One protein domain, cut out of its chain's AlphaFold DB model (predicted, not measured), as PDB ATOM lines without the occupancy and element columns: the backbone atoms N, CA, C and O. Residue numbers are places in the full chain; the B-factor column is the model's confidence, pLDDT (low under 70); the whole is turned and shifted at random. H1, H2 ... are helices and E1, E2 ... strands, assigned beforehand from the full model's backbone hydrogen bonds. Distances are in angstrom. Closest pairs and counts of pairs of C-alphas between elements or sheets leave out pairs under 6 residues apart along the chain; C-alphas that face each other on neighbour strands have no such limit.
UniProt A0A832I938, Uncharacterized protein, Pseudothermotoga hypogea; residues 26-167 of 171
ATOM      1  N   GLU A  26     -58.971  53.974  49.007       97.69
ATOM      2  CA  GLU A  26     -59.452  53.250  47.827       97.69
ATOM      3  C   GLU A  26     -59.003  53.895  46.512       97.69
ATOM      4  O   GLU A  26     -58.637  53.185  45.574       97.69
ATOM      5  N   ASP A  27     -58.984  55.228  46.447       97.88
ATOM      6  CA  ASP A  27     -58.534  55.966  45.265       97.88
ATOM      7  C   ASP A  27     -57.015  55.819  45.085       97.88
ATOM      8  O   ASP A  27     -56.536  55.615  43.968       97.88
ATOM      9  N   LEU A  28     -56.257  55.841  46.187       98.31
ATOM     10  CA  LEU A  28     -54.813  55.584  46.180       98.31
ATOM     11  C   LEU A  28     -54.486  54.151  45.739       98.31
ATOM     12  O   LEU A  28     -53.636  53.953  44.869       98.31
ATOM     13  N   ALA A  29     -55.194  53.160  46.284       98.50
ATOM     14  CA  ALA A  29     -55.052  51.755  45.908       98.50
ATOM     15  C   ALA A  29     -55.369  51.525  44.424       98.50
ATOM     16  O   ALA A  29     -54.657  50.797  43.730       98.50
ATOM     17  N   LYS A  30     -56.414  52.184  43.910       98.25
ATOM     18  CA  LYS A  30     -56.734  52.156  42.483       98.25
ATOM     19  C   LYS A  30     -55.612  52.780  41.652       98.25
ATOM     20  O   LYS A  30     -55.202  52.185  40.662       98.25
ATOM     21  N   GLY A  31     -55.074  53.921  42.080       98.06
ATOM     22  CA  GLY A  31     -53.942  54.565  41.413       98.06
ATOM     23  C   GLY A  31     -52.703  53.668  41.329       98.06
ATOM     24  O   GLY A  31     -52.034  53.648  40.298       98.06
ATOM     25  N   LEU A  32     -52.420  52.883  42.373       98.31
ATOM     26  CA  LEU A  32     -51.351  51.880  42.350       98.31
ATOM     27  C   LEU A  32     -51.634  50.747  41.353       98.31
ATOM     28  O   LEU A  32     -50.761  50.408  40.556       98.31
ATOM     29  N   ALA A  33     -52.857  50.208  41.335       97.69
ATOM     30  CA  ALA A  33     -53.257  49.192  40.358       97.69
ATOM     31  C   ALA A  33     -53.158  49.698  38.908       97.69
ATOM     32  O   ALA A  33     -52.660  48.980  38.041       97.69
ATOM     33  N   ASP A  34     -53.575  50.940  38.649       97.00
ATOM     34  CA  ASP A  34     -53.498  51.567  37.326       97.00
ATOM     35  C   ASP A  34     -52.037  51.738  36.870       97.00
ATOM     36  O   ASP A  34     -51.718  51.495  35.705       97.00
ATOM     37  N   LYS A  35     -51.124  52.109  37.780       96.12
ATOM     38  CA  LYS A  35     -49.680  52.174  37.492       96.12
ATOM     39  C   LYS A  35     -49.099  50.800  37.169       96.12
ATOM     40  O   LYS A  35     -48.344  50.687  36.210       96.12
ATOM     41  N   ILE A  36     -49.486  49.753  37.904       95.69
ATOM     42  CA  ILE A  36     -49.071  48.382  37.580       95.69
ATOM     43  C   ILE A  36     -49.583  47.965  36.202       95.69
ATOM     44  O   ILE A  36     -48.820  47.397  35.431       95.69
ATOM     45  N   MET A  37     -50.842  48.261  35.864       94.69
ATOM     46  CA  MET A  37     -51.381  47.929  34.541       94.69
ATOM     47  C   MET A  37     -50.582  48.597  33.418       94.69
ATOM     48  O   MET A  37     -50.252  47.920  32.453       94.69
ATOM     49  N   LYS A  38     -50.199  49.871  33.575       92.81
ATOM     50  CA  LYS A  38     -49.311  50.564  32.623       92.81
ATOM     51  C   LYS A  38     -47.924  49.929  32.551       92.81
ATOM     52  O   LYS A  38     -47.370  49.786  31.472       92.81
ATOM     53  N   LEU A  39     -47.374  49.534  33.698       91.50
ATOM     54  CA  LEU A  39     -46.045  48.936  33.800       91.50
ATOM     55  C   LEU A  39     -45.933  47.599  33.051       91.50
ATOM     56  O   LEU A  39     -44.875  47.266  32.528       91.50
ATOM     57  N   VAL A  40     -47.015  46.819  33.024       89.00
ATOM     58  CA  VAL A  40     -47.047  45.492  32.386       89.00
ATOM     59  C   VAL A  40     -47.539  45.526  30.939       89.00
ATOM     60  O   VAL A  40     -47.611  44.474  30.296       89.00
ATOM     61  N   GLU A  41     -47.875  46.707  30.414       85.88
ATOM     62  CA  GLU A  41     -48.111  46.880  28.985       85.88
ATOM     63  C   GLU A  41     -46.810  46.606  28.205       85.88
ATOM     64  O   GLU A  41     -45.713  46.971  28.633       85.88
ATOM     65  N   PRO A  42     -46.890  45.929  27.050       71.19
ATOM     66  CA  PRO A  42     -45.706  45.598  26.274       71.19
ATOM     67  C   PRO A  42     -45.069  46.867  25.696       71.19
ATOM     68  O   PRO A  42     -45.734  47.611  24.977       71.19
ATOM     69  N   GLY A  43     -43.767  47.085  25.921       63.72
ATOM     70  CA  GLY A  43     -43.051  48.138  25.189       63.72
ATOM     71  C   GLY A  43     -41.798  48.747  25.815       63.72
ATOM     72  O   GLY A  43     -41.125  49.503  25.119       63.72
ATOM     73  N   GLY A  44     -41.431  48.427  27.057       68.56
ATOM     74  CA  GLY A  44     -40.226  48.998  27.668       68.56
ATOM     75  C   GLY A  44     -39.839  48.357  28.996       68.56
ATOM     76  O   GLY A  44     -40.614  47.613  29.588       68.56
ATOM     77  N   VAL A  45     -38.613  48.636  29.437       79.81
ATOM     78  CA  VAL A  45     -38.159  48.385  30.812       79.81
ATOM     79  C   VAL A  45     -38.461  49.659  31.605       79.81
ATOM     80  O   VAL A  45     -38.100  50.731  31.114       79.81
ATOM     81  N   PRO A  46     -39.115  49.582  32.774       87.19
ATOM     82  CA  PRO A  46     -39.392  50.770  33.569       87.19
ATOM     83  C   PRO A  46     -38.124  51.481  34.011       87.19
ATOM     84  O   PRO A  46     -37.117  50.858  34.347       87.19
ATOM     85  N   THR A  47     -38.216  52.799  34.067       92.88
ATOM     86  CA  THR A  47     -37.219  53.657  34.695       92.88
ATOM     87  C   THR A  47     -37.356  53.614  36.212       92.88
ATOM     88  O   THR A  47     -38.443  53.414  36.758       92.88
ATOM     89  N   TYR A  48     -36.259  53.874  36.917       94.38
ATOM     90  CA  TYR A  48     -36.274  53.976  38.374       94.38
ATOM     91  C   TYR A  48     -37.263  55.041  38.889       94.38
ATOM     92  O   TYR A  48     -37.921  54.850  39.909       94.38
ATOM     93  N   GLU A  49     -37.439  56.145  38.161       94.31
ATOM     94  CA  GLU A  49     -38.404  57.199  38.496       94.31
ATOM     95  C   GLU A  49     -39.852  56.697  38.464       94.31
ATOM     96  O   GLU A  49     -40.610  56.981  39.391       94.31
ATOM     97  N   GLU A  50     -40.216  55.891  37.464       93.81
ATOM     98  CA  GLU A  50     -41.532  55.246  37.390       93.81
ATOM     99  C   GLU A  50     -41.732  54.245  38.535       93.81
ATOM    100  O   GLU A  50     -42.814  54.173  39.121       93.81
ATOM    101  N   LEU A  51     -40.685  53.503  38.911       96.19
ATOM    102  CA  LEU A  51     -40.758  52.553  40.024       96.19
ATOM    103  C   LEU A  51     -40.913  53.245  41.381       96.19
ATOM    104  O   LEU A  51     -41.635  52.750  42.250       96.19
ATOM    105  N   ARG A  52     -40.326  54.431  41.554       97.12
ATOM    106  CA  ARG A  52     -40.524  55.251  42.759       97.12
ATOM    107  C   ARG A  52     -41.937  55.820  42.894       97.12
ATOM    108  O   ARG A  52     -42.308  56.312  43.956       97.12
ATOM    109  N   GLU A  53     -42.775  55.721  41.861       96.88
ATOM    110  CA  GLU A  53     -44.209  55.987  42.003       96.88
ATOM    111  C   GLU A  53     -44.983  54.834  42.662       96.88
ATOM    112  O   GLU A  53     -46.160  55.010  43.002       96.88
ATOM    113  N   LEU A  54     -44.349  53.666  42.805       97.94
ATOM    114  CA  LEU A  54     -44.883  52.450  43.420       97.94
ATOM    115  C   LEU A  54     -44.213  52.158  44.768       97.94
ATOM    116  O   LEU A  54     -44.879  51.663  45.678       97.94
ATOM    117  N   ILE A  55     -42.924  52.483  44.895       98.25
ATOM    118  CA  ILE A  55     -42.104  52.294  46.096       98.25
ATOM    119  C   ILE A  55     -41.611  53.658  46.584       98.25
ATOM    120  O   ILE A  55     -40.932  54.374  45.859       98.25
ATOM    121  N   TYR A  56     -41.943  54.032  47.815       98.56
ATOM    122  CA  TYR A  56     -41.479  55.288  48.394       98.56
ATOM    123  C   TYR A  56     -39.977  55.235  48.695       98.56
ATOM    124  O   TYR A  56     -39.496  54.276  49.295       98.56
ATOM    125  N   VAL A  57     -39.265  56.301  48.339       98.38
ATOM    126  CA  VAL A  57     -37.859  56.521  48.692       98.38
ATOM    127  C   VAL A  57     -37.723  57.966  49.180       98.38
ATOM    128  O   VAL A  57     -38.145  58.861  48.441       98.38
ATOM    129  N   PRO A  58     -37.189  58.220  50.391       97.50
ATOM    130  CA  PRO A  58     -36.839  59.569  50.833       97.50
ATOM    131  C   PRO A  58     -35.875  60.249  49.857       97.50
ATOM    132  O   PRO A  58     -34.999  59.594  49.294       97.50
ATOM    133  N   ASP A  59     -36.021  61.559  49.651       96.88
ATOM    134  CA  ASP A  59     -35.265  62.295  48.626       96.88
ATOM    135  C   ASP A  59     -33.743  62.197  48.830       96.88
ATOM    136  O   ASP A  59     -32.989  62.119  47.859       96.88
ATOM    137  N   GLU A  60     -33.299  62.155  50.087       96.00
ATOM    138  CA  GLU A  60     -31.899  61.987  50.482       96.00
ATOM    139  C   GLU A  60     -31.278  60.656  50.029       96.00
ATOM    140  O   GLU A  60     -30.066  60.588  49.820       96.00
ATOM    141  N   ASP A  61     -32.102  59.629  49.820       97.19
ATOM    142  CA  ASP A  61     -31.672  58.262  49.526       97.19
ATOM    143  C   ASP A  61     -31.844  57.883  48.053       97.19
ATOM    144  O   ASP A  61     -31.389  56.821  47.629       97.19
ATOM    145  N   VAL A  62     -32.461  58.748  47.241       96.69
ATOM    146  CA  VAL A  62     -32.779  58.457  45.832       96.69
ATOM    147  C   VAL A  62     -31.537  58.075  45.033       96.69
ATOM    148  O   VAL A  62     -31.611  57.178  44.204       96.69
ATOM    149  N   SER A  63     -30.396  58.725  45.272       96.62
ATOM    150  CA  SER A  63     -29.153  58.447  44.542       96.62
ATOM    151  C   SER A  63     -28.369  57.237  45.064       96.62
ATOM    152  O   SER A  63     -27.265  56.989  44.580       96.62
ATOM    153  N   ASN A  64     -28.864  56.535  46.087       96.56
ATOM    154  CA  ASN A  64     -28.181  55.374  46.640       96.56
ATOM    155  C   ASN A  64     -28.453  54.125  45.768       96.56
ATOM    156  O   ASN A  64     -29.616  53.755  45.601       96.56
ATOM    157  N   PRO A  65     -27.414  53.449  45.240       95.88
ATOM    158  CA  PRO A  65     -27.591  52.302  44.346       95.88
ATOM    159  C   PRO A  65     -28.227  51.084  45.030       95.88
ATOM    160  O   PRO A  65     -29.012  50.384  44.402       95.88
ATOM    161  N   ASP A  66     -27.964  50.857  46.321       95.62
ATOM    162  CA  ASP A  66     -28.570  49.741  47.059       95.62
ATOM    163  C   ASP A  66     -30.083  49.966  47.256       95.62
ATOM    164  O   ASP A  66     -30.877  49.024  47.281       95.62
ATOM    165  N   VAL A  67     -30.499  51.233  47.375       97.44
ATOM    166  CA  VAL A  67     -31.918  51.619  47.427       97.44
ATOM    167  C   VAL A  67     -32.573  51.448  46.061       97.44
ATOM    168  O   VAL A  67     -33.688  50.932  45.990       97.44
ATOM    169  N   GLU A  68     -31.887  51.839  44.985       97.19
ATOM    170  CA  GLU A  68     -32.357  51.621  43.617       97.19
ATOM    171  C   GLU A  68     -32.595  50.128  43.343       97.19
ATOM    172  O   GLU A  68     -33.706  49.753  42.956       97.19
ATOM    173  N   ASP A  69     -31.615  49.270  43.637       95.38
ATOM    174  CA  ASP A  69     -31.726  47.817  43.467       95.38
ATOM    175  C   ASP A  69     -32.927  47.244  44.243       95.38
ATOM    176  O   ASP A  69     -33.744  46.500  43.690       95.38
ATOM    177  N   LEU A  70     -33.118  47.660  45.500       95.62
ATOM    178  CA  LEU A  70     -34.257  47.226  46.312       95.62
ATOM    179  C   LEU A  70     -35.609  47.687  45.745       95.62
ATOM    180  O   LEU A  70     -36.596  46.953  45.829       95.62
ATOM    181  N   VAL A  71     -35.688  48.880  45.148       97.31
ATOM    182  CA  VAL A  71     -36.909  49.358  44.480       97.31
ATOM    183  C   VAL A  71     -37.247  48.490  43.266       97.31
ATOM    184  O   VAL A  71     -38.424  48.154  43.065       97.31
ATOM    185  N   PHE A  72     -36.244  48.077  42.485       94.94
ATOM    186  CA  PHE A  72     -36.437  47.129  41.385       94.94
ATOM    187  C   PHE A  72     -36.946  45.775  41.893       94.94
ATOM    188  O   PHE A  72     -37.951  45.271  41.381       94.94
ATOM    189  N   GLU A  73     -36.322  45.207  42.926       93.56
ATOM    190  CA  GLU A  73     -36.727  43.919  43.505       93.56
ATOM    191  C   GLU A  73     -38.143  43.958  44.097       93.56
ATOM    192  O   GLU A  73     -38.970  43.082  43.819       93.56
ATOM    193  N   ALA A  74     -38.462  45.000  44.867       95.06
ATOM    194  CA  ALA A  74     -39.778  45.182  45.469       95.06
ATOM    195  C   ALA A  74     -40.873  45.322  44.404       95.06
ATOM    196  O   ALA A  74     -41.940  44.708  44.506       95.06
ATOM    197  N   THR A  75     -40.600  46.079  43.339       95.44
ATOM    198  CA  THR A  75     -41.523  46.202  42.206       95.44
ATOM    199  C   THR A  75     -41.697  44.857  41.502       95.44
ATOM    200  O   THR A  75     -42.829  44.456  41.226       95.44
ATOM    201  N   ALA A  76     -40.610  44.124  41.250       92.94
ATOM    202  CA  ALA A  76     -40.673  42.804  40.631       92.94
ATOM    203  C   ALA A  76     -41.538  41.838  41.455       92.94
ATOM    204  O   ALA A  76     -42.359  41.116  40.888       92.94
ATOM    205  N   PHE A  77     -41.435  41.881  42.786       93.62
ATOM    206  CA  PHE A  77     -42.302  41.119  43.683       93.62
ATOM    207  C   PHE A  77     -43.788  41.501  43.536       93.62
ATOM    208  O   PHE A  77     -44.646  40.613  43.442       93.62
ATOM    209  N   VAL A  78     -44.119  42.798  43.479       95.56
ATOM    210  CA  VAL A  78     -45.504  43.269  43.266       95.56
ATOM    211  C   VAL A  78     -46.037  42.777  41.926       95.56
ATOM    212  O   VAL A  78     -47.116  42.180  41.870       95.56
ATOM    213  N   VAL A  79     -45.273  42.988  40.853       94.69
ATOM    214  CA  VAL A  79     -45.650  42.581  39.497       94.69
ATOM    215  C   VAL A  79     -45.854  41.074  39.440       94.69
ATOM    216  O   VAL A  79     -46.898  40.627  38.970       94.69
ATOM    217  N   PHE A  80     -44.922  40.287  39.978       93.25
ATOM    218  CA  PHE A  80     -45.041  38.833  40.047       93.25
ATOM    219  C   PHE A  80     -46.307  38.404  40.800       93.25
ATOM    220  O   PHE A  80     -47.066  37.567  40.305       93.25
ATOM    221  N   THR A  81     -46.584  39.008  41.958       94.69
ATOM    222  CA  THR A  81     -47.761  38.688  42.779       94.69
ATOM    223  C   THR A  81     -49.069  38.992  42.044       94.69
ATOM    224  O   THR A  81     -49.977  38.161  42.028       94.69
ATOM    225  N   LEU A  82     -49.176  40.156  41.400       95.56
ATOM    226  CA  LEU A  82     -50.390  40.574  40.692       95.56
ATOM    227  C   LEU A  82     -50.571  39.826  39.358       95.56
ATOM    228  O   LEU A  82     -51.702  39.521  38.961       95.56
ATOM    229  N   CYS A  83     -49.466  39.497  38.684       93.75
ATOM    230  CA  CYS A  83     -49.461  38.939  37.332       93.75
ATOM    231  C   CYS A  83     -49.312  37.423  37.267       93.75
ATOM    232  O   CYS A  83     -49.391  36.865  36.183       93.75
ATOM    233  N   THR A  84     -49.171  36.712  38.378       92.19
ATOM    234  CA  THR A  84     -49.197  35.243  38.353       92.19
ATOM    235  C   THR A  84     -50.649  34.737  38.358       92.19
ATOM    236  O   THR A  84     -51.457  35.220  39.155       92.19
ATOM    237  N   PRO A  85     -51.035  33.774  37.490       91.62
ATOM    238  CA  PRO A  85     -50.184  32.986  36.582       91.62
ATOM    239  C   PRO A  85     -49.948  33.594  35.187       91.62
ATOM    240  O   PRO A  85     -49.154  33.064  34.419       91.62
ATOM    241  N   SER A  86     -50.655  34.664  34.831       93.00
ATOM    242  CA  SER A  86     -50.456  35.411  33.583       93.00
ATOM    243  C   SER A  86     -50.854  36.875  33.761       93.00
ATOM    244  O   SER A  86     -51.629  37.194  34.670       93.00
ATOM    245  N   THR A  87     -50.396  37.761  32.879       93.81
ATOM    246  CA  THR A  87     -50.751  39.186  32.925       93.81
ATOM    247  C   THR A  87     -52.276  39.370  32.970       93.81
ATOM    248  O   THR A  87     -52.985  38.767  32.153       93.81
ATOM    249  N   PRO A  88     -52.812  40.128  33.945       95.69
ATOM    250  CA  PRO A  88     -54.234  40.416  34.021       95.69
ATOM    251  C   PRO A  88     -54.657  41.374  32.906       95.69
ATOM    252  O   PRO A  88     -53.879  42.197  32.438       95.69
ATOM    253  N   THR A  89     -55.920  41.287  32.503       95.88
ATOM    254  CA  THR A  89     -56.566  42.276  31.629       95.88
ATOM    255  C   THR A  89     -57.091  43.470  32.423       95.88
ATOM    256  O   THR A  89     -57.319  44.535  31.859       95.88
ATOM    257  N   SER A  90     -57.315  43.294  33.727       96.75
ATOM    258  CA  SER A  90     -57.637  44.370  34.661       96.75
ATOM    259  C   SER A  90     -57.283  43.981  36.096       96.75
ATOM    260  O   SER A  90     -57.328  42.806  36.475       96.75
ATOM    261  N   ILE A  91     -56.968  44.987  36.907       98.06
ATOM    262  CA  ILE A  91     -56.783  44.863  38.352       98.06
ATOM    263  C   ILE A  91     -57.791  45.804  39.008       98.06
ATOM    264  O   ILE A  91     -57.847  46.986  38.682       98.06
ATOM    265  N   SER A  92     -58.621  45.280  39.906       97.88
ATOM    266  CA  SER A  92     -59.638  46.061  40.616       97.88
ATOM    267  C   SER A  92     -59.466  45.954  42.124       97.88
ATOM    268  O   SER A  92     -59.025  44.926  42.634       97.88
ATOM    269  N   VAL A  93     -59.812  47.020  42.842       98.38
ATOM    270  CA  VAL A  93     -59.776  47.052  44.307       98.38
ATOM    271  C   VAL A  93     -61.086  46.476  44.838       98.38
ATOM    272  O   VAL A  93     -62.149  47.054  44.623       98.38
ATOM    273  N   ALA A  94     -61.015  45.337  45.524       97.50
ATOM    274  CA  ALA A  94     -62.170  44.698  46.157       97.50
ATOM    275  C   ALA A  94     -62.336  45.085  47.632       97.50
ATOM    276  O   ALA A  94     -63.427  44.958  48.182       97.50
ATOM    277  N   GLY A  95     -61.272  45.560  48.277       96.38
ATOM    278  CA  GLY A  95     -61.344  46.055  49.644       96.38
ATOM    279  C   GLY A  95     -60.056  46.732  50.078       96.38
ATOM    280  O   GLY A  95     -58.966  46.337  49.664       96.38
ATOM    281  N   VAL A  96     -60.201  47.737  50.934       97.44
ATOM    282  CA  VAL A  96     -59.098  48.412  51.613       97.44
ATOM    283  C   VAL A  96     -59.420  48.417  53.097       97.44
ATOM    284  O   VAL A  96     -60.529  48.753  53.507       97.44
ATOM    285  N   SER A  97     -58.480  47.979  53.921       95.00
ATOM    286  CA  SER A  97     -58.666  47.923  55.369       95.00
ATOM    287  C   SER A  97     -57.421  48.435  56.057       95.00
ATOM    288  O   SER A  97     -56.317  47.978  55.770       95.00
ATOM    289  N   LYS A  98     -57.591  49.408  56.952       95.06
ATOM    290  CA  LYS A  98     -56.478  49.932  57.738       95.06
ATOM    291  C   LYS A  98     -55.907  48.814  58.604       95.06
ATOM    292  O   LYS A  98     -56.658  48.076  59.240       95.06
ATOM    293  N   ILE A  99     -54.586  48.686  58.619       92.00
ATOM    294  CA  ILE A  99     -53.901  47.704  59.449       92.00
ATOM    295  C   ILE A  99     -53.612  48.348  60.803       92.00
ATOM    296  O   ILE A  99     -52.732  49.195  60.927       92.00
ATOM    297  N   GLU A 100     -54.367  47.937  61.819       83.88
ATOM    298  CA  GLU A 100     -54.162  48.359  63.213       83.88
ATOM    299  C   GLU A 100     -53.490  47.268  64.064       83.88
ATOM    300  O   GLU A 100     -53.048  47.522  65.182       83.88
ATOM    301  N   THR A 101     -53.394  46.046  63.532       80.62
ATOM    302  CA  THR A 101     -52.851  44.856  64.204       80.62
ATOM    303  C   THR A 101     -51.946  44.059  63.267       80.62
ATOM    304  O   THR A 101     -51.834  44.368  62.085       80.62
ATOM    305  N   LYS A 102     -51.328  42.975  63.750       78.81
ATOM    306  CA  LYS A 102     -50.546  42.065  62.894       78.81
ATOM    307  C   LYS A 102     -51.407  41.483  61.764       78.81
ATOM    308  O   LYS A 102     -52.489  40.963  62.028       78.81
ATOM    309  N   VAL A 103     -50.900  41.530  60.530       80.56
ATOM    310  CA  VAL A 103     -51.530  40.946  59.334       80.56
ATOM    311  C   VAL A 103     -50.492  40.096  58.623       80.56
ATOM    312  O   VAL A 103     -49.594  40.621  57.984       80.56
ATOM    313  N   ILE A 104     -50.598  38.773  58.735       82.88
ATOM    314  CA  ILE A 104     -49.685  37.845  58.054       82.88
ATOM    315  C   ILE A 104     -49.981  37.881  56.545       82.88
ATOM    316  O   ILE A 104     -51.156  37.856  56.174       82.88
ATOM    317  N   PRO A 105     -48.959  37.912  55.669       87.69
ATOM    318  CA  PRO A 105     -47.522  37.735  55.936       87.69
ATOM    319  C   PRO A 105     -46.723  39.044  56.077       87.69
ATOM    320  O   PRO A 105     -45.519  39.040  55.844       87.69
ATOM    321  N   TRP A 106     -47.355  40.158  56.440       89.94
ATOM    322  CA  TRP A 106     -46.717  41.472  56.543       89.94
ATOM    323  C   TRP A 106     -46.304  41.800  57.981       89.94
ATOM    324  O   TRP A 106     -47.120  41.834  58.906       89.94
ATOM    325  N   ILE A 107     -45.023  42.099  58.167       89.44
ATOM    326  CA  ILE A 107     -44.502  42.694  59.394       89.44
ATOM    327  C   ILE A 107     -44.620  44.207  59.248       89.44
ATOM    328  O   ILE A 107     -43.915  44.830  58.456       89.44
ATOM    329  N   ILE A 108     -45.544  44.781  60.015       90.12
ATOM    330  CA  ILE A 108     -45.789  46.229  60.070       90.12
ATOM    331  C   ILE A 108     -45.245  46.883  61.350       90.12
ATOM    332  O   ILE A 108     -45.353  48.101  61.511       90.12
ATOM    333  N   ASP A 109     -44.671  46.084  62.254       88.00
ATOM    334  CA  ASP A 109     -43.986  46.570  63.452       88.00
ATOM    335  C   ASP A 109     -42.798  47.460  63.043       88.00
ATOM    336  O   ASP A 109     -42.170  47.241  62.009       88.00
ATOM    337  N   GLY A 110     -42.495  48.491  63.838       87.81
ATOM    338  CA  GLY A 110     -41.406  49.423  63.513       87.81
ATOM    339  C   GLY A 110     -41.718  50.397  62.370       87.81
ATOM    340  O   GLY A 110     -40.795  50.846  61.697       87.81
ATOM    341  N   LYS A 111     -43.002  50.734  62.154       92.56
ATOM    342  CA  LYS A 111     -43.452  51.737  61.170       92.56
ATOM    343  C   LYS A 111     -42.580  53.007  61.212       92.56
ATOM    344  O   LYS A 111     -42.557  53.662  62.260       92.56
ATOM    345  N   PRO A 112     -41.928  53.395  60.101       94.56
ATOM    346  CA  PRO A 112     -41.159  54.634  60.036       94.56
ATOM    347  C   PRO A 112     -42.036  55.860  60.291       94.56
ATOM    348  O   PRO A 112     -43.225  55.868  59.970       94.56
ATOM    349  N   THR A 113     -41.451  56.923  60.839       95.69
ATOM    350  CA  THR A 113     -42.187  58.142  61.211       95.69
ATOM    351  C   THR A 113     -42.778  58.885  60.013       95.69
ATOM    352  O   THR A 113     -43.807  59.536  60.167       95.69
ATOM    353  N   PHE A 114     -42.169  58.759  58.830       96.06
ATOM    354  CA  PHE A 114     -42.683  59.334  57.584       96.06
ATOM    355  C   PHE A 114     -43.890  58.572  57.016       96.06
ATOM    356  O   PHE A 114     -44.615  59.110  56.185       96.06
ATOM    357  N   VAL A 115     -44.139  57.332  57.456       96.56
ATOM    358  CA  VAL A 115     -45.328  56.577  57.050       96.56
ATOM    359  C   VAL A 115     -46.492  56.985  57.935       96.56
ATOM    360  O   VAL A 115     -46.478  56.757  59.145       96.56
ATOM    361  N   GLU A 116     -47.546  57.527  57.342       95.12
ATOM    362  CA  GLU A 116     -48.737  57.970  58.063       95.12
ATOM    363  C   GLU A 116     -49.584  56.768  58.482       95.12
ATOM    364  O   GLU A 116     -49.821  56.528  59.671       95.12
ATOM    365  N   ASN A 117     -49.986  55.960  57.501       94.56
ATOM    366  CA  ASN A 117     -50.906  54.843  57.667       94.56
ATOM    367  C   ASN A 117     -50.478  53.650  56.812       94.56
ATOM    368  O   ASN A 117     -49.821  53.815  55.786       94.56
ATOM    369  N   VAL A 118     -50.903  52.455  57.224       95.75
ATOM    370  CA  VAL A 118     -50.700  51.207  56.483       95.75
ATOM    371  C   VAL A 118     -52.049  50.529  56.296       95.75
ATOM    372  O   VAL A 118     -52.867  50.486  57.218       95.75
ATOM    373  N   TYR A 119     -52.282  50.008  55.102       96.56
ATOM    374  CA  TYR A 119     -53.511  49.350  54.693       96.56
ATOM    375  C   TYR A 119     -53.205  47.983  54.095       96.56
ATOM    376  O   TYR A 119     -52.165  47.771  53.482       96.56
ATOM    377  N   SER A 120     -54.143  47.063  54.265       96.12
ATOM    378  CA  SER A 120     -54.222  45.806  53.544       96.12
ATOM    379  C   SER A 120     -55.186  46.026  52.386       96.12
ATOM    380  O   SER A 120     -56.342  46.402  52.601       96.12
ATOM    381  N   VAL A 121     -54.696  45.848  51.163       97.88
ATOM    382  CA  VAL A 121     -55.476  46.049  49.944       97.88
ATOM    383  C   VAL A 121     -55.704  44.709  49.272       97.88
ATOM    384  O   VAL A 121     -54.760  44.006  48.911       97.88
ATOM    385  N   THR A 122     -56.973  44.372  49.084       97.88
ATOM    386  CA  THR A 122     -57.391  43.188  48.343       97.88
ATOM    387  C   THR A 122     -57.653  43.579  46.899       97.88
ATOM    388  O   THR A 122     -58.607  44.302  46.604       97.88
ATOM    389  N   TYR A 123     -56.821  43.065  46.000       98.38
ATOM    390  CA  TYR A 123     -56.981  43.214  44.564       98.38
ATOM    391  C   TYR A 123     -57.615  41.963  43.959       98.38
ATOM    392  O   TYR A 123     -57.314  40.835  44.356       98.38
ATOM    393  N   VAL A 124     -58.467  42.169  42.959       98.38
ATOM    394  CA  VAL A 124     -58.961  41.124  42.063       98.38
ATOM    395  C   VAL A 124     -58.320  41.342  40.701       98.38
ATOM    396  O   VAL A 124     -58.599  42.338  40.029       98.38
ATOM    397  N   CYS A 125     -57.458  40.407  40.310       98.00
ATOM    398  CA  CYS A 125     -56.767  40.395  39.028       98.00
ATOM    399  C   CYS A 125     -57.558  39.523  38.047       98.00
ATOM    400  O   CYS A 125     -57.538  38.291  38.148       98.00
ATOM    401  N   THR A 126     -58.259  40.148  37.105       97.75
ATOM    402  CA  THR A 126     -59.088  39.463  36.108       97.75
ATOM    403  C   THR A 126     -58.283  39.145  34.855       97.75
ATOM    404  O   THR A 126     -57.450  39.930  34.409       97.75
ATOM    405  N   ARG A 127     -58.537  37.968  34.283       94.62
ATOM    406  CA  ARG A 127     -57.949  37.450  33.044       94.62
ATOM    407  C   ARG A 127     -59.064  36.922  32.157       94.62
ATOM    408  O   ARG A 127     -60.161  36.646  32.637       94.62
ATOM    409  N   SER A 128     -58.756  36.658  30.892       91.06
ATOM    410  CA  SER A 128     -59.737  36.149  29.924       91.06
ATOM    411  C   SER A 128     -60.462  34.870  30.370       91.06
ATOM    412  O   SER A 128     -61.600  34.657  29.968       91.06
ATOM    413  N   ALA A 129     -59.823  34.021  31.185       92.25
ATOM    414  CA  ALA A 129     -60.369  32.723  31.599       92.25
ATOM    415  C   ALA A 129     -60.413  32.491  33.123       92.25
ATOM    416  O   ALA A 129     -60.872  31.440  33.564       92.25
ATOM    417  N   SER A 130     -59.907  33.418  33.943       94.69
ATOM    418  CA  SER A 130     -59.817  33.229  35.397       94.69
ATOM    419  C   SER A 130     -59.704  34.556  36.145       94.69
ATOM    420  O   SER A 130     -59.572  35.626  35.553       94.69
ATOM    421  N   SER A 131     -59.766  34.506  37.472       96.06
ATOM    422  CA  SER A 131     -59.418  35.635  38.334       96.06
ATOM    423  C   SER A 131     -58.628  35.136  39.534       96.06
ATOM    424  O   SER A 131     -58.855  34.021  40.003       96.06
ATOM    425  N   THR A 132     -57.699  35.952  40.020       97.12
ATOM    426  CA  THR A 132     -56.994  35.708  41.281       97.12
ATOM    427  C   THR A 132     -57.297  36.833  42.255       97.12
ATOM    428  O   THR A 132     -57.497  37.978  41.850       97.12
ATOM    429  N   VAL A 133     -57.356  36.492  43.539       96.62
ATOM    430  CA  VAL A 133     -57.467  37.461  44.626       96.62
ATOM    431  C   VAL A 133     -56.129  37.498  45.333       96.62
ATOM    432  O   VAL A 133     -55.599  36.454  45.712       96.62
ATOM    433  N   VAL A 134     -55.581  38.693  45.484       94.88
ATOM    434  CA  VAL A 134     -54.262  38.913  46.072       94.88
ATOM    435  C   VAL A 134     -54.346  40.045  47.076       94.88
ATOM    436  O   VAL A 134     -55.107  40.996  46.897       94.88
ATOM    437  N   ASN A 135     -53.579  39.923  48.152       94.56
ATOM    438  CA  ASN A 135     -53.515  40.934  49.188       94.56
ATOM    439  C   ASN A 135     -52.099  41.502  49.254       94.56
ATOM    440  O   ASN A 135     -51.139  40.749  49.408       94.56
ATOM    441  N   LEU A 136     -51.987  42.819  49.125       96.06
ATOM    442  CA  LEU A 136     -50.727  43.549  49.213       96.06
ATOM    443  C   LEU A 136     -50.878  44.707  50.203       96.06
ATOM    444  O   LEU A 136     -51.990  45.221  50.376       96.06
ATOM    445  N   PRO A 137     -49.787  45.129  50.859       95.94
ATOM    446  CA  PRO A 137     -49.831  46.300  51.699       95.94
ATOM    447  C   PRO A 137     -49.907  47.556  50.830       95.94
ATOM    448  O   PRO A 137     -49.500  47.569  49.669       95.94
ATOM    449  N   MET A 138     -50.414  48.626  51.421       97.81
ATOM    450  CA  MET A 138     -50.267  49.979  50.910       97.81
ATOM    451  C   MET A 138     -49.910  50.891  52.077       97.81
ATOM    452  O   MET A 138     -50.623  50.925  53.081       97.81
ATOM    453  N   ILE A 139     -48.826  51.640  51.945       97.94
ATOM    454  CA  ILE A 139     -48.453  52.713  52.862       97.94
ATOM    455  C   ILE A 139     -48.917  54.056  52.304       97.94
ATOM    456  O   ILE A 139     -48.987  54.243  51.088       97.94
ATOM    457  N   ILE A 140     -49.218  54.992  53.198       97.62
ATOM    458  CA  ILE A 140     -49.440  56.396  52.847       97.62
ATOM    459  C   ILE A 140     -48.275  57.227  53.375       97.62
ATOM    460  O   ILE A 140     -47.950  57.141  54.561       97.62
ATOM    461  N   VAL A 141     -47.676  58.024  52.493       97.19
ATOM    462  CA  VAL A 141     -46.623  58.995  52.803       97.19
ATOM    463  C   VAL A 141     -46.970  60.305  52.102       97.19
ATOM    464  O   VAL A 141     -47.083  60.320  50.877       97.19
ATOM    465  N   GLN A 142     -47.144  61.390  52.859       93.56
ATOM    466  CA  GLN A 142     -47.496  62.718  52.342       93.56
ATOM    467  C   GLN A 142     -48.712  62.666  51.402       93.56
ATOM    468  O   GLN A 142     -48.637  63.086  50.245       93.56
ATOM    469  N   ASP A 143     -49.811  62.074  51.882       94.00
ATOM    470  CA  ASP A 143     -51.063  61.879  51.131       94.00
ATOM    471  C   ASP A 143     -50.948  61.031  49.838       94.00
ATOM    472  O   ASP A 143     -51.907  60.933  49.069       94.00
ATOM    473  N   LYS A 144     -49.808  60.376  49.575       96.88
ATOM    474  CA  LYS A 144     -49.604  59.493  48.414       96.88
ATOM    475  C   LYS A 144     -49.521  58.030  48.829       96.88
ATOM    476  O   LYS A 144     -48.947  57.697  49.862       96.88
ATOM    477  N   GLY A 145     -50.090  57.157  48.000       97.81
ATOM    478  CA  GLY A 145     -50.054  55.708  48.188       97.81
ATOM    479  C   GLY A 145     -48.830  55.075  47.533       97.81
ATOM    480  O   GLY A 145     -48.518  55.396  46.386       97.81
ATOM    481  N   TYR A 146     -48.201  54.146  48.248       98.62
ATOM    482  CA  TYR A 146     -47.097  53.299  47.784       98.62
ATOM    483  C   TYR A 146     -47.315  51.869  48.285       98.62
ATOM    484  O   TYR A 146     -47.985  51.669  49.297       98.62
ATOM    485  N   TYR A 147     -46.756  50.862  47.618       97.81
ATOM    486  CA  TYR A 147     -46.772  49.489  48.135       97.81
ATOM    487  C   TYR A 147     -45.810  49.334  49.317       97.81
ATOM    488  O   TYR A 147     -46.176  48.779  50.354       97.81
ATOM    489  N   PHE A 148     -44.600  49.875  49.167       97.69
ATOM    490  CA  PHE A 148     -43.505  49.744  50.127       97.69
ATOM    491  C   PHE A 148     -42.680  51.030  50.211       97.69
ATOM    492  O   PHE A 148     -42.869  51.941  49.409       97.69
ATOM    493  N   ALA A 149     -41.759  51.082  51.168       98.12
ATOM    494  CA  ALA A 149     -40.710  52.077  51.297       98.12
ATOM    495  C   ALA A 149     -39.336  51.397  51.334       98.12
ATOM    496  O   ALA A 149     -39.191  50.356  51.981       98.12
ATOM    497  N   ALA A 150     -38.350  52.022  50.695       97.62
ATOM    498  CA  ALA A 150     -36.939  51.656  50.724       97.62
ATOM    499  C   ALA A 150     -36.112  52.892  51.106       97.62
ATOM    500  O   ALA A 150     -36.338  53.968  50.557       97.62
ATOM    501  N   TRP A 151     -35.214  52.767  52.082       97.38
ATOM    502  CA  TRP A 151     -34.407  53.895  52.564       97.38
ATOM    503  C   TRP A 151     -33.158  53.421  53.303       97.38
ATOM    504  O   TRP A 151     -33.035  52.243  53.649       97.38
ATOM    505  N   ILE A 152     -32.248  54.347  53.579       96.19
ATOM    506  CA  ILE A 152     -31.057  54.105  54.378       96.19
ATOM    507  C   ILE A 152     -31.282  54.602  55.805       96.19
ATOM    508  O   ILE A 152     -31.726  55.720  56.046       96.19
ATOM    509  N   GLN A 153     -30.934  53.776  56.787       93.31
ATOM    510  CA  GLN A 153     -30.977  54.161  58.191       93.31
ATOM    511  C   GLN A 153     -29.617  53.973  58.853       93.31
ATOM    512  O   GLN A 153     -29.083  52.865  58.908       93.31
ATOM    513  N   GLU A 154     -29.096  55.041  59.449       88.25
ATOM    514  CA  GLU A 154     -27.957  54.939  60.353       88.25
ATOM    515  C   GLU A 154     -28.396  54.349  61.697       88.25
ATOM    516  O   GLU A 154     -29.244  54.901  62.402       88.25
ATOM    517  N   THR A 155     -27.807  53.214  62.071       82.25
ATOM    518  CA  THR A 155     -28.058  52.547  63.350       82.25
ATOM    519  C   THR A 155     -26.730  52.129  63.969       82.25
ATOM    520  O   THR A 155     -25.972  51.358  63.392       82.25
ATOM    521  N   GLY A 156     -26.410  52.652  65.158       73.88
ATOM    522  CA  GLY A 156     -25.240  52.203  65.928       73.88
ATOM    523  C   GLY A 156     -23.879  52.400  65.242       73.88
ATOM    524  O   GLY A 156     -22.944  51.666  65.548       73.88
ATOM    525  N   GLY A 157     -23.761  53.369  64.328       77.94
ATOM    526  CA  GLY A 157     -22.540  53.619  63.551       77.94
ATOM    527  C   GLY A 157     -22.408  52.779  62.275       77.94
ATOM    528  O   GLY A 157     -21.360  52.831  61.635       77.94
ATOM    529  N   ALA A 158     -23.447  52.026  61.904       80.81
ATOM    530  CA  ALA A 158     -23.561  51.335  60.627       80.81
ATOM    531  C   ALA A 158     -24.713  51.911  59.791       80.81
ATOM    532  O   ALA A 158     -25.691  52.436  60.326       80.81
ATOM    533  N   THR A 159     -24.583  51.786  58.476       87.75
ATOM    534  CA  THR A 159     -25.591  52.163  57.488       87.75
ATOM    535  C   THR A 159     -26.361  50.909  57.092       87.75
ATOM    536  O   THR A 159     -25.761  49.940  56.634       87.75
ATOM    537  N   GLU A 160     -27.675  50.903  57.297       91.62
ATOM    538  CA  GLU A 160     -28.532  49.756  56.999       91.62
ATOM    539  C   GLU A 160     -29.544  50.109  55.909       91.62
ATOM    540  O   GLU A 160     -30.250  51.113  56.020       91.62
ATOM    541  N   LEU A 161     -29.660  49.251  54.895       93.62
ATOM    542  CA  LEU A 161     -30.752  49.299  53.929       93.62
ATOM    543  C   LEU A 161     -32.037  48.781  54.586       93.62
ATOM    544  O   LEU A 161     -32.071  47.678  55.141       93.62
ATOM    545  N   LYS A 162     -33.098  49.583  54.546       94.25
ATOM    546  CA  LYS A 162     -34.388  49.292  55.170       94.25
ATOM    547  C   LYS A 162     -35.482  49.113  54.131       94.25
ATOM    548  O   LYS A 162     -35.481  49.755  53.085       94.25
ATOM    549  N   TYR A 163     -36.447  48.264  54.478       93.25
ATOM    550  CA  TYR A 163     -37.608  47.934  53.659       93.25
ATOM    551  C   TYR A 163     -38.864  47.797  54.522       93.25
ATOM    552  O   TYR A 163     -38.843  47.096  55.540       93.25
ATOM    553  N   TYR A 164     -39.967  48.430  54.122       95.25
ATOM    554  CA  TYR A 164     -41.211  48.423  54.896       95.25
ATOM    555  C   TYR A 164     -42.474  48.502  54.023       95.25
ATOM    556  O   TYR A 164     -42.515  49.335  53.124       95.25
ATOM    557  N   PRO A 165     -43.561  47.770  54.331       94.25
ATOM    558  CA  PRO A 165     -43.635  46.657  55.280       94.25
ATOM    559  C   PRO A 165     -42.796  45.453  54.835       94.25
ATOM    560  O   PRO A 165     -42.621  45.225  53.641       94.25
ATOM    561  N   THR A 166     -42.307  44.650  55.781       89.25
ATOM    562  CA  THR A 166     -41.466  43.476  55.474       89.25
ATOM    563  C   THR A 166     -42.314  42.212  55.287       89.25
ATOM    564  O   THR A 166     -43.351  42.053  55.930       89.25
ATOM    565  N   PHE A 167     -41.888  41.291  54.421       84.12
ATOM    566  CA  PHE A 167     -42.590  40.032  54.132       84.12
ATOM    567  C   PHE A 167     -41.993  38.859  54.937       84.12
ATOM    568  O   PHE A 167     -40.789  38.632  54.901       84.12
TER     569      PHE A 167
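This is residues 26 to 167 of the 171 residues of an uncharacterized protein of Pseudothermotoga hypogea (UniProt A0A832I938). A curled sheet, E1 to E4, wraps round helix H1, and E4 runs on into a second sheet, the hairpin E5 and E6, whose tip, residues 154 to 159, sticks out. The long helix H3 spans both sheets, grazing the curled one with residues 78 to 83, and short H2 packs on it. The printed part has 142 residues, in the order H1 H2 H3 E1 E2 E3 E4 E5 E6, of mixed class, with both sheets antiparallel. It is compact, radius of gyration of the C-alphas 15.1 A, spanning 54 by 37 by 24 A.

Start at H1, residues 26 to 39; round it curls the meander, each strand the antiparallel neighbour of the one before, of E1, residues 90 to 98, E2, 117 to 126, E3, 131 to 141, and E4, 144 to 146. H1 on one face makes two layers, helix and sheet; its closest C-alphas to E4 are Leu 28 and Gly 145, 5.2 A. Within hydrogen-bond range look for N 92 and O 124, 2.9 A, N 121 and O 136, 2.9 A, and N 139 and O 146, 2.8 A. H2, residues 48 to 51, touches residues 68 to 75 alone of H3, residues 65 to 83; C-alphas 51 and 71 are closest, 6.7 A. H3's closest C-alpha to E5, residues 148 to 155, is Val 67, 6.0 A from Ala 150. E5 forms a hairpin with E6, residues 158 to 164: N 153 and O 160, 2.9 A. In H1 and H3 every O i to N i+4 pair is within range; H2 is too short for one.

Find C-alpha 26 at (-59.452, 53.250, 47.827); H1 runs 19.9 A. H3 runs 26.6 A, E3 30.3 A. E6 ends at C-alpha 164, (-41.211, 48.423, 54.896).

The C-alphas farthest apart, Ala 129 and Gly 157, are 53.7 A apart. The printed part has no cut; links H2 to H3 and E1 to E2 are long. Residues 43 to 44 are under pLDDT 70.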